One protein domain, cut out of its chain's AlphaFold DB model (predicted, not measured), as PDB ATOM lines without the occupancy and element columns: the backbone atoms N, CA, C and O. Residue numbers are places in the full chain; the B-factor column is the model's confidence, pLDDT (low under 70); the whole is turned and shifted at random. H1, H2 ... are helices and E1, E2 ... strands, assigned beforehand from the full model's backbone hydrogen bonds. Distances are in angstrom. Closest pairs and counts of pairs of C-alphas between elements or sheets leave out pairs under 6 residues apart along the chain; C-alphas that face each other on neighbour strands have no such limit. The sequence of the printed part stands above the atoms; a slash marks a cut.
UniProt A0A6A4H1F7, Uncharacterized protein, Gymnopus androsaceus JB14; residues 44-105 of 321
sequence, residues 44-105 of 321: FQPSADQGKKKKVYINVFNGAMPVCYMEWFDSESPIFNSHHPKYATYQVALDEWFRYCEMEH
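AT A GLANCE: This is residues 44 to 105 of the 321 residues of an uncharacterized protein of Gymnopus androsaceus JB14 (UniProt A0A6A4H1F7). A two-stranded hairpin, E1 and E2, has one helix, H1, over one side, near it with residues 90 to 97, while the long unnamed stretch 73 to 89 loops past the opposite side and back to E1, where residues 86 to 87 pair with it. The printed part has 62 residues, with two named strands followed by one named helix, in the order E1, E2, H1. The sheet, E1 - E2, is antiparallel, and the class is mixed, helices and strands, with under half of the residues, 27, in named elements. The whole is compact, with a radius of gyration of the C-alphas of 11.9 A, yet elongated in outline, spanning 36 by 22 by 19 A.

HOW THE PARTS SIT: E1, residues 55 to 60, and E2, residues 67 to 72, form an antiparallel hairpin with 153 degrees between their directions. N 58 and O 69 are 2.8 A apart and N 60 and O 67 2.9 A, both within hydrogen-bond range. Residues 57 to 58 of E1 also pair, antiparallel, with residues 86 to 87. H1, residues 90 to 104, comes closest to E1 at the C-alphas of Tyr 57 and Tyr 90, 6.0 A apart. Its closest C-alphas to E2 are Cys 68 and Ala 93, 7.6 A apart. In H1, 10 of 11 O i to N i+4 pairs are within hydrogen-bond range.

IN THESE COORDINATES: E1 begins at C-alpha 55 (287.575, 296.771, 209.226) and is 16.4 A long. E2, also 16.4 A, begins at C-alpha 67 (284.023, 298.136, 224.984). H1 measures 20.5 A and ends at C-alpha 104 (273.137, 306.112, 230.375).

THE WHOLE: The C-alphas farthest apart are those of Gly 51 and Met 103, at 36.5 A. The printed part has no cut. The link E1 to E2 is short, and the link E2 to H1, 17 residues, is long. Mean pLDDT of the printed part is 88.8, and residue 50 is under 70.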
ATOM      1  N   PHE A  44     289.415 297.402 221.650       88.56
ATOM      2  CA  PHE A  44     290.006 296.075 221.534       88.56
ATOM      3  C   PHE A  44     290.406 295.802 220.081       88.56
ATOM      4  O   PHE A  44     289.547 295.689 219.206       88.56
ATOM      5  N   GLN A  45     291.710 295.681 219.826       89.06
ATOM      6  CA  GLN A  45     292.257 295.338 218.514       89.06
ATOM      7  C   GLN A  45     292.836 293.906 218.520       89.06
ATOM      8  O   GLN A  45     293.641 293.588 219.397       89.06
ATOM      9  N   PRO A  46     292.481 293.045 217.545       81.31
ATOM     10  CA  PRO A  46     293.078 291.726 217.376       81.31
ATOM     11  C   PRO A  46     294.584 291.818 217.116       81.31
ATOM     12  O   PRO A  46     295.029 292.609 216.284       81.31
ATOM     13  N   SER A  47     295.365 290.964 217.780       74.38
ATOM     14  CA  SER A  47     296.834 290.954 217.678       74.38
ATOM     15  C   SER A  47     297.370 290.536 216.302       74.38
ATOM     16  O   SER A  47     298.542 290.755 216.013       74.38
ATOM     17  N   ALA A  48     296.538 289.906 215.468       73.69
ATOM     18  CA  ALA A  48     296.900 289.463 214.128       73.69
ATOM     19  C   ALA A  48     296.503 290.515 213.084       73.69
ATOM     20  O   ALA A  48     295.314 290.712 212.808       73.69
ATOM     21  N   ASP A  49     297.497 291.157 212.467       72.56
ATOM     22  CA  ASP A  49     297.272 291.998 211.293       72.56
ATOM     23  C   ASP A  49     296.947 291.116 210.076       72.56
ATOM     24  O   ASP A  49     297.814 290.434 209.532       72.56
ATOM     25  N   GLN A  50     295.678 291.113 209.655       67.12
ATOM     26  CA  GLN A  50     295.218 290.403 208.455       67.12
ATOM     27  C   GLN A  50     295.283 291.285 207.190       67.12
ATOM     28  O   GLN A  50     294.651 290.983 206.174       67.12
ATOM     29  N   GLY A  51     296.053 292.377 207.230       74.94
ATOM     30  CA  GLY A  51     296.366 293.210 206.078       74.94
ATOM     31  C   GLY A  51     295.162 293.997 205.560       74.94
ATOM     32  O   GLY A  51     294.471 294.687 206.305       74.94
ATOM     33  N   LYS A  52     294.913 293.927 204.246       77.50
ATOM     34  CA  LYS A  52     293.959 294.802 203.534       77.50
ATOM     35  C   LYS A  52     292.468 294.474 203.754       77.50
ATOM     36  O   LYS A  52     291.633 295.004 203.022       77.50
ATOM     37  N   LYS A  53     292.108 293.613 204.713       85.56
ATOM     38  CA  LYS A  53     290.698 293.297 205.002       85.56
ATOM     39  C   LYS A  53     289.937 294.545 205.471       85.56
ATOM     40  O   LYS A  53     290.471 295.385 206.197       85.56
ATOM     41  N   LYS A  54     288.664 294.665 205.079       90.75
ATOM     42  CA  LYS A  54     287.787 295.761 205.521       90.75
ATOM     43  C   LYS A  54     287.554 295.636 207.030       90.75
ATOM     44  O   LYS A  54     287.181 294.567 207.509       90.75
ATOM     45  N   LYS A  55     287.792 296.718 207.774       93.31
ATOM     46  CA  LYS A  55     287.575 296.771 209.226       93.31
ATOM     47  C   LYS A  55     286.127 297.125 209.554       93.31
ATOM     48  O   LYS A  55     285.497 297.904 208.840       93.31
ATOM     49  N   VAL A  56     285.635 296.574 210.656       94.88
ATOM     50  CA  VAL A  56     284.332 296.865 211.261       94.88
ATOM     51  C   VAL A  56     284.556 297.172 212.735       94.88
ATOM     52  O   VAL A  56     285.386 296.542 213.382       94.88
ATOM     53  N   TYR A  57     283.823 298.142 213.263       96.19
ATOM     54  CA  TYR A  57     283.865 298.520 214.672       96.19
ATOM     55  C   TYR A  57     282.536 298.129 215.314       96.19
ATOM     56  O   TYR A  57     281.489 298.360 214.710       96.19
ATOM     57  N   ILE A  58     282.564 297.501 216.488       96.12
ATOM     58  CA  ILE A  58     281.383 296.924 217.148       96.12
ATOM     59  C   ILE A  58     281.324 297.430 218.587       96.12
ATOM     60  O   ILE A  58     282.242 297.171 219.365       96.12
ATOM     61  N   ASN A  59     280.251 298.128 218.956       96.69
ATOM     62  CA  ASN A  59     280.088 298.632 220.321       96.69
ATOM     63  C   ASN A  59     279.307 297.641 221.186       96.69
ATOM     64  O   ASN A  59     278.129 297.373 220.936       96.69
ATOM     65  N   VAL A  60     279.941 297.165 222.255       94.75
ATOM     66  CA  VAL A  60     279.266 296.481 223.360       94.75
ATOM     67  C   VAL A  60     279.006 297.513 224.444       94.75
ATOM     68  O   VAL A  60     279.925 297.921 225.144       94.75
ATOM     69  N   PHE A  61     277.759 297.968 224.548       91.62
ATOM     70  CA  PHE A  61     277.348 298.961 225.542       91.62
ATOM     71  C   PHE A  61     277.011 298.347 226.910       91.62
ATOM     72  O   PHE A  61     277.248 298.965 227.939       91.62
ATOM     73  N   ASN A  62     276.494 297.115 226.924       84.56
ATOM     74  CA  ASN A  62     275.997 296.436 228.120       84.56
ATOM     75  C   ASN A  62     276.758 295.116 228.333       84.56
ATOM     76  O   ASN A  62     277.092 294.443 227.358       84.56
ATOM     77  N   GLY A  63     276.949 294.714 229.591       82.31
ATOM     78  CA  GLY A  63     277.619 293.468 229.987       82.31
ATOM     79  C   GLY A  63     278.801 293.720 230.925       82.31
ATOM     80  O   GLY A  63     279.061 294.858 231.302       82.31
ATOM     81  N   ALA A  64     279.538 292.666 231.288       73.69
ATOM     82  CA  ALA A  64     280.652 292.755 232.242       73.69
ATOM     83  C   ALA A  64     281.864 293.574 231.740       73.69
ATOM     84  O   ALA A  64     282.691 293.996 232.541       73.69
ATOM     85  N   MET A  65     281.986 293.802 230.425       77.06
ATOM     86  CA  MET A  65     283.026 294.656 229.834       77.06
ATOM     87  C   MET A  65     282.480 295.475 228.651       77.06
ATOM     88  O   MET A  65     282.603 295.043 227.501       77.06
ATOM     89  N   PRO A  66     281.883 296.656 228.898       88.44
ATOM     90  CA  PRO A  66     281.501 297.580 227.836       88.44
ATOM     91  C   PRO A  66     282.737 298.130 227.106       88.44
ATOM     92  O   PRO A  66     283.656 298.666 227.727       88.44
ATOM     93  N   VAL A  67     282.796 297.959 225.783       94.00
ATOM     94  CA  VAL A  67     284.023 298.136 224.984       94.00
ATOM     95  C   VAL A  67     283.703 298.301 223.489       94.00
ATOM     96  O   VAL A  67     282.643 297.881 223.018       94.00
ATOM     97  N   CYS A  68     284.627 298.881 222.719       95.62
ATOM     98  CA  CYS A  68     284.570 298.905 221.256       95.62
ATOM     99  C   CYS A  68     285.524 297.843 220.685       95.62
ATOM    100  O   CYS A  68     286.738 297.933 220.872       95.62
ATOM    101  N   TYR A  69     284.998 296.841 219.983       93.19
ATOM    102  CA  TYR A  69     285.802 295.845 219.267       93.19
ATOM    103  C   TYR A  69     286.122 296.329 217.853       93.19
ATOM    104  O   TYR A  69     285.234 296.789 217.139       93.19
ATOM    105  N   MET A  70     287.373 296.167 217.423       93.25
ATOM    106  CA  MET A  70     287.772 296.233 216.019       93.25
ATOM    107  C   MET A  70     287.821 294.810 215.459       93.25
ATOM    108  O   MET A  70     288.583 293.980 215.936       93.25
ATOM    109  N   GLU A  71     287.047 294.528 214.424       92.12
ATOM    110  CA  GLU A  71     286.966 293.219 213.772       92.12
ATOM    111  C   GLU A  71     287.162 293.370 212.253       92.12
ATOM    112  O   GLU A  71     287.238 294.479 211.712       92.12
ATOM    113  N   TRP A  72     287.248 292.243 211.551       90.00
ATOM    114  CA  TRP A  72     287.277 292.195 210.089       90.00
ATOM    115  C   TRP A  72     285.870 291.899 209.551       90.00
ATOM    116  O   TRP A  72     285.078 291.249 210.225       90.00
ATOM    117  N   PHE A  73     285.549 292.381 208.350       81.69
ATOM    118  CA  PHE A  73     284.205 292.267 207.761       81.69
ATOM    119  C   PHE A  73     283.743 290.816 207.517       81.69
ATOM    120  O   PHE A  73     282.549 290.548 207.531       81.69
ATOM    121  N   ASP A  74     284.689 289.888 207.374       81.12
ATOM    122  CA  ASP A  74     284.457 288.456 207.144       81.12
ATOM    123  C   ASP A  74     284.885 287.631 208.378       81.12
ATOM    124  O   ASP A  74     285.617 286.644 208.274       81.12
ATOM    125  N   SER A  75     284.539 288.108 209.579       83.06
ATOM    126  CA  SER A  75     284.912 287.474 210.847       83.06
ATOM    127  C   SER A  75     283.857 286.466 211.308       83.06
ATOM    128  O   SER A  75     282.704 286.820 211.538       83.06
ATOM    129  N   GLU A  76     284.261 285.216 211.539       85.44
ATOM    130  CA  GLU A  76     283.401 284.192 212.157       85.44
ATOM    131  C   GLU A  76     283.273 284.348 213.688       85.44
ATOM    132  O   GLU A  76     282.699 283.487 214.357       85.44
ATOM    133  N   SER A  77     283.801 285.423 214.285       82.44
ATOM    134  CA  SER A  77     283.812 285.565 215.744       82.44
ATOM    135  C   SER A  77     282.393 285.631 216.346       82.44
ATOM    136  O   SER A  77     281.450 286.115 215.702       82.44
ATOM    137  N   PRO A  78     282.210 285.215 217.616       83.81
ATOM    138  CA  PRO A  78     280.935 285.382 218.314       83.81
ATOM    139  C   PRO A  78     280.497 286.850 218.430       83.81
ATOM    140  O   PRO A  78     279.302 287.135 218.398       83.81
ATOM    141  N   ILE A  79     281.446 287.792 218.531       84.38
ATOM    142  CA  ILE A  79     281.128 289.221 218.632       84.38
ATOM    143  C   ILE A  79     280.736 289.822 217.276       84.38
ATOM    144  O   ILE A  79     279.831 290.658 217.228       84.38
ATOM    145  N   PHE A  80     281.299 289.343 216.163       87.19
ATOM    146  CA  PHE A  80     280.822 289.708 214.830       87.19
ATOM    147  C   PHE A  80     279.399 289.192 214.592       87.19
ATOM    148  O   PHE A  80     278.509 289.961 214.228       87.19
ATOM    149  N   ASN A  81     279.141 287.925 214.909       85.69
ATOM    150  CA  ASN A  81     277.825 287.302 214.738       85.69
ATOM    151  C   ASN A  81     276.765 287.754 215.769       85.69
ATOM    152  O   ASN A  81     275.604 287.357 215.687       85.69
ATOM    153  N   SER A  82     277.135 288.616 216.718       89.25
ATOM    154  CA  SER A  82     276.222 289.189 217.711       89.25
ATOM    155  C   SER A  82     275.241 290.219 217.127       89.25
ATOM    156  O   SER A  82     275.469 290.820 216.073       89.25
ATOM    157  N   HIS A  83     274.190 290.528 217.891       90.50
ATOM    158  CA  HIS A  83     273.263 291.629 217.604       90.50
ATOM    159  C   HIS A  83     273.802 293.028 217.974       90.50
ATOM    160  O   HIS A  83     273.068 294.008 217.841       90.50
ATOM    161  N   HIS A  84     275.058 293.157 218.421       92.31
ATOM    162  CA  HIS A  84     275.648 294.466 218.717       92.31
ATOM    163  C   HIS A  84     275.809 295.316 217.439       92.31
ATOM    164  O   HIS A  84     276.111 294.759 216.371       92.31
ATOM    165  N   PRO A  85     275.603 296.648 217.527       92.38
ATOM    166  CA  PRO A  85     275.658 297.550 216.384       92.38
ATOM    167  C   PRO A  85     277.077 297.660 215.825       92.38
ATOM    168  O   PRO A  85     278.066 297.611 216.561       92.38
ATOM    169  N   LYS A  86     277.152 297.799 214.500       94.75
ATOM    170  CA  LYS A  86     278.377 297.703 213.703       94.75
ATOM    171  C   LYS A  86     278.549 298.956 212.859       94.75
ATOM    172  O   LYS A  86     277.578 299.458 212.297       94.75
ATOM    173  N   TYR A  87     279.784 299.426 212.731       96.31
ATOM    174  CA  TYR A  87     280.119 300.693 212.087       96.31
ATOM    175  C   TYR A  87     281.329 300.524 211.162       96.31
ATOM    176  O   TYR A  87     282.278 299.808 211.483       96.31
ATOM    177  N   ALA A  88     281.326 301.212 210.018       94.62
ATOM    178  CA  ALA A  88     282.412 301.133 209.035       94.62
ATOM    179  C   ALA A  88     283.688 301.901 209.447       94.62
ATOM    180  O   ALA A  88     284.750 301.689 208.865       94.62
ATOM    181  N   THR A  89     283.606 302.800 210.434       95.56
ATOM    182  CA  THR A  89     284.748 303.584 210.930       95.56
ATOM    183  C   THR A  89     284.709 303.715 212.451       95.56
ATOM    184  O   THR A  89     283.632 303.718 213.052       95.56
ATOM    185  N   TYR A  90     285.887 303.872 213.063       95.38
ATOM    186  CA  TYR A  90     286.001 304.078 214.507       95.38
ATOM    187  C   TYR A  90     285.303 305.364 214.957       95.38
ATOM    188  O   TYR A  90     284.664 305.361 215.999       95.38
ATOM    189  N   GLN A  91     285.357 306.439 214.160       96.06
ATOM    190  CA  GLN A  91     284.735 307.713 214.526       96.06
ATOM    191  C   GLN A  91     283.215 307.586 214.685       96.06
ATOM    192  O   GLN A  91     282.679 308.054 215.678       96.06
ATOM    193  N   VAL A  92     282.523 306.889 213.774       96.06
ATOM    194  CA  VAL A  92     281.063 306.704 213.877       96.06
ATOM    195  C   VAL A  92     280.692 305.796 215.059       96.06
ATOM    196  O   VAL A  92     279.711 306.064 215.749       96.06
ATOM    197  N   ALA A  93     281.496 304.762 215.339       96.62
ATOM    198  CA  ALA A  93     281.330 303.947 216.545       96.62
ATOM    199  C   ALA A  93     281.518 304.786 217.820       96.62
ATOM    200  O   ALA A  93     280.737 304.686 218.765       96.62
ATOM    201  N   LEU A  94     282.536 305.643 217.831       95.62
ATOM    202  CA  LEU A  94     282.879 306.508 218.948       95.62
ATOM    203  C   LEU A  94     281.817 307.601 219.173       95.62
ATOM    204  O   LEU A  94     281.449 307.860 220.314       95.62
ATOM    205  N   ASP A  95     281.261 308.182 218.109       95.12
ATOM    206  CA  ASP A  95     280.187 309.179 218.189       95.12
ATOM    207  C   ASP A  95     278.883 308.590 218.759       95.12
ATOM    208  O   ASP A  95     278.262 309.213 219.621       95.12
ATOM    209  N   GLU A  96     278.492 307.371 218.368       95.56
ATOM    210  CA  GLU A  96     277.324 306.704 218.971       95.56
ATOM    211  C   GLU A  96     277.615 306.203 220.402       95.56
ATOM    212  O   GLU A  96     276.713 306.199 221.239       95.56
ATOM    213  N   TRP A  97     278.871 305.869 220.738       95.81
ATOM    214  CA  TRP A  97     279.274 305.626 222.132       95.81
ATOM    215  C   TRP A  97     279.125 306.873 222.997       95.81
ATOM    216  O   TRP A  97     278.590 306.797 224.101       95.81
ATOM    217  N   PHE A  98     279.558 308.032 222.505       95.31
ATOM    218  CA  PHE A  98     279.391 309.286 223.229       95.31
ATOM    219  C   PHE A  98     277.907 309.626 223.436       95.31
ATOM    220  O   PHE A  98     277.526 310.007 224.540       95.31
ATOM    221  N   ARG A  99     277.046 309.377 222.438       93.88
ATOM    222  CA  ARG A  99     275.586 309.519 222.584       93.88
ATOM    223  C   ARG A  99     274.992 308.558 223.616       93.88
ATOM    224  O   ARG A  99     274.132 308.969 224.387       93.88
ATOM    225  N   TYR A 100     275.442 307.301 223.654       93.56
ATOM    226  CA  TYR A 100     275.064 306.346 224.705       93.56
ATOM    227  C   TYR A 100     275.502 306.850 226.091       93.56
ATOM    228  O   TYR A 100     274.695 306.914 227.015       93.56
ATOM    229  N   CYS A 101     276.749 307.309 226.206       93.00
ATOM    230  CA  CYS A 101     277.321 307.850 227.434       93.00
ATOM    231  C   CYS A 101     276.550 309.067 227.979       93.00
ATOM    232  O   CYS A 101     276.340 309.152 229.183       93.00
ATOM    233  N   GLU A 102     276.112 310.003 227.129       92.12
ATOM    234  CA  GLU A 102     275.326 311.175 227.562       92.12
ATOM    235  C   GLU A 102     273.955 310.796 228.162       92.12
ATOM    236  O   GLU A 102     273.409 311.558 228.972       92.12
ATOM    237  N   MET A 103     273.404 309.638 227.775       90.50
ATOM    238  CA  MET A 103     272.100 309.131 228.220       90.50
ATOM    239  C   MET A 103     272.191 308.215 229.448       90.50
ATOM    240  O   MET A 103     271.391 308.379 230.363       90.50
ATOM    241  N   GLU A 104     273.136 307.269 229.458       90.88
ATOM    242  CA  GLU A 104     273.137 306.112 230.375       90.88
ATOM    243  C   GLU A 104     274.279 306.135 231.415       90.88
ATOM    244  O   GLU A 104     274.280 305.321 232.337       90.88
ATOM    245  N   HIS A 105     275.271 307.030 231.288       89.25
ATOM    246  CA  HIS A 105     276.363 307.153 232.262       89.25
ATOM    247  C   HIS A 105     276.225 308.418 233.114       89.25
ATOM    248  O   HIS A 105     276.213 309.537 232.593       89.25
TER     249      HIS A 105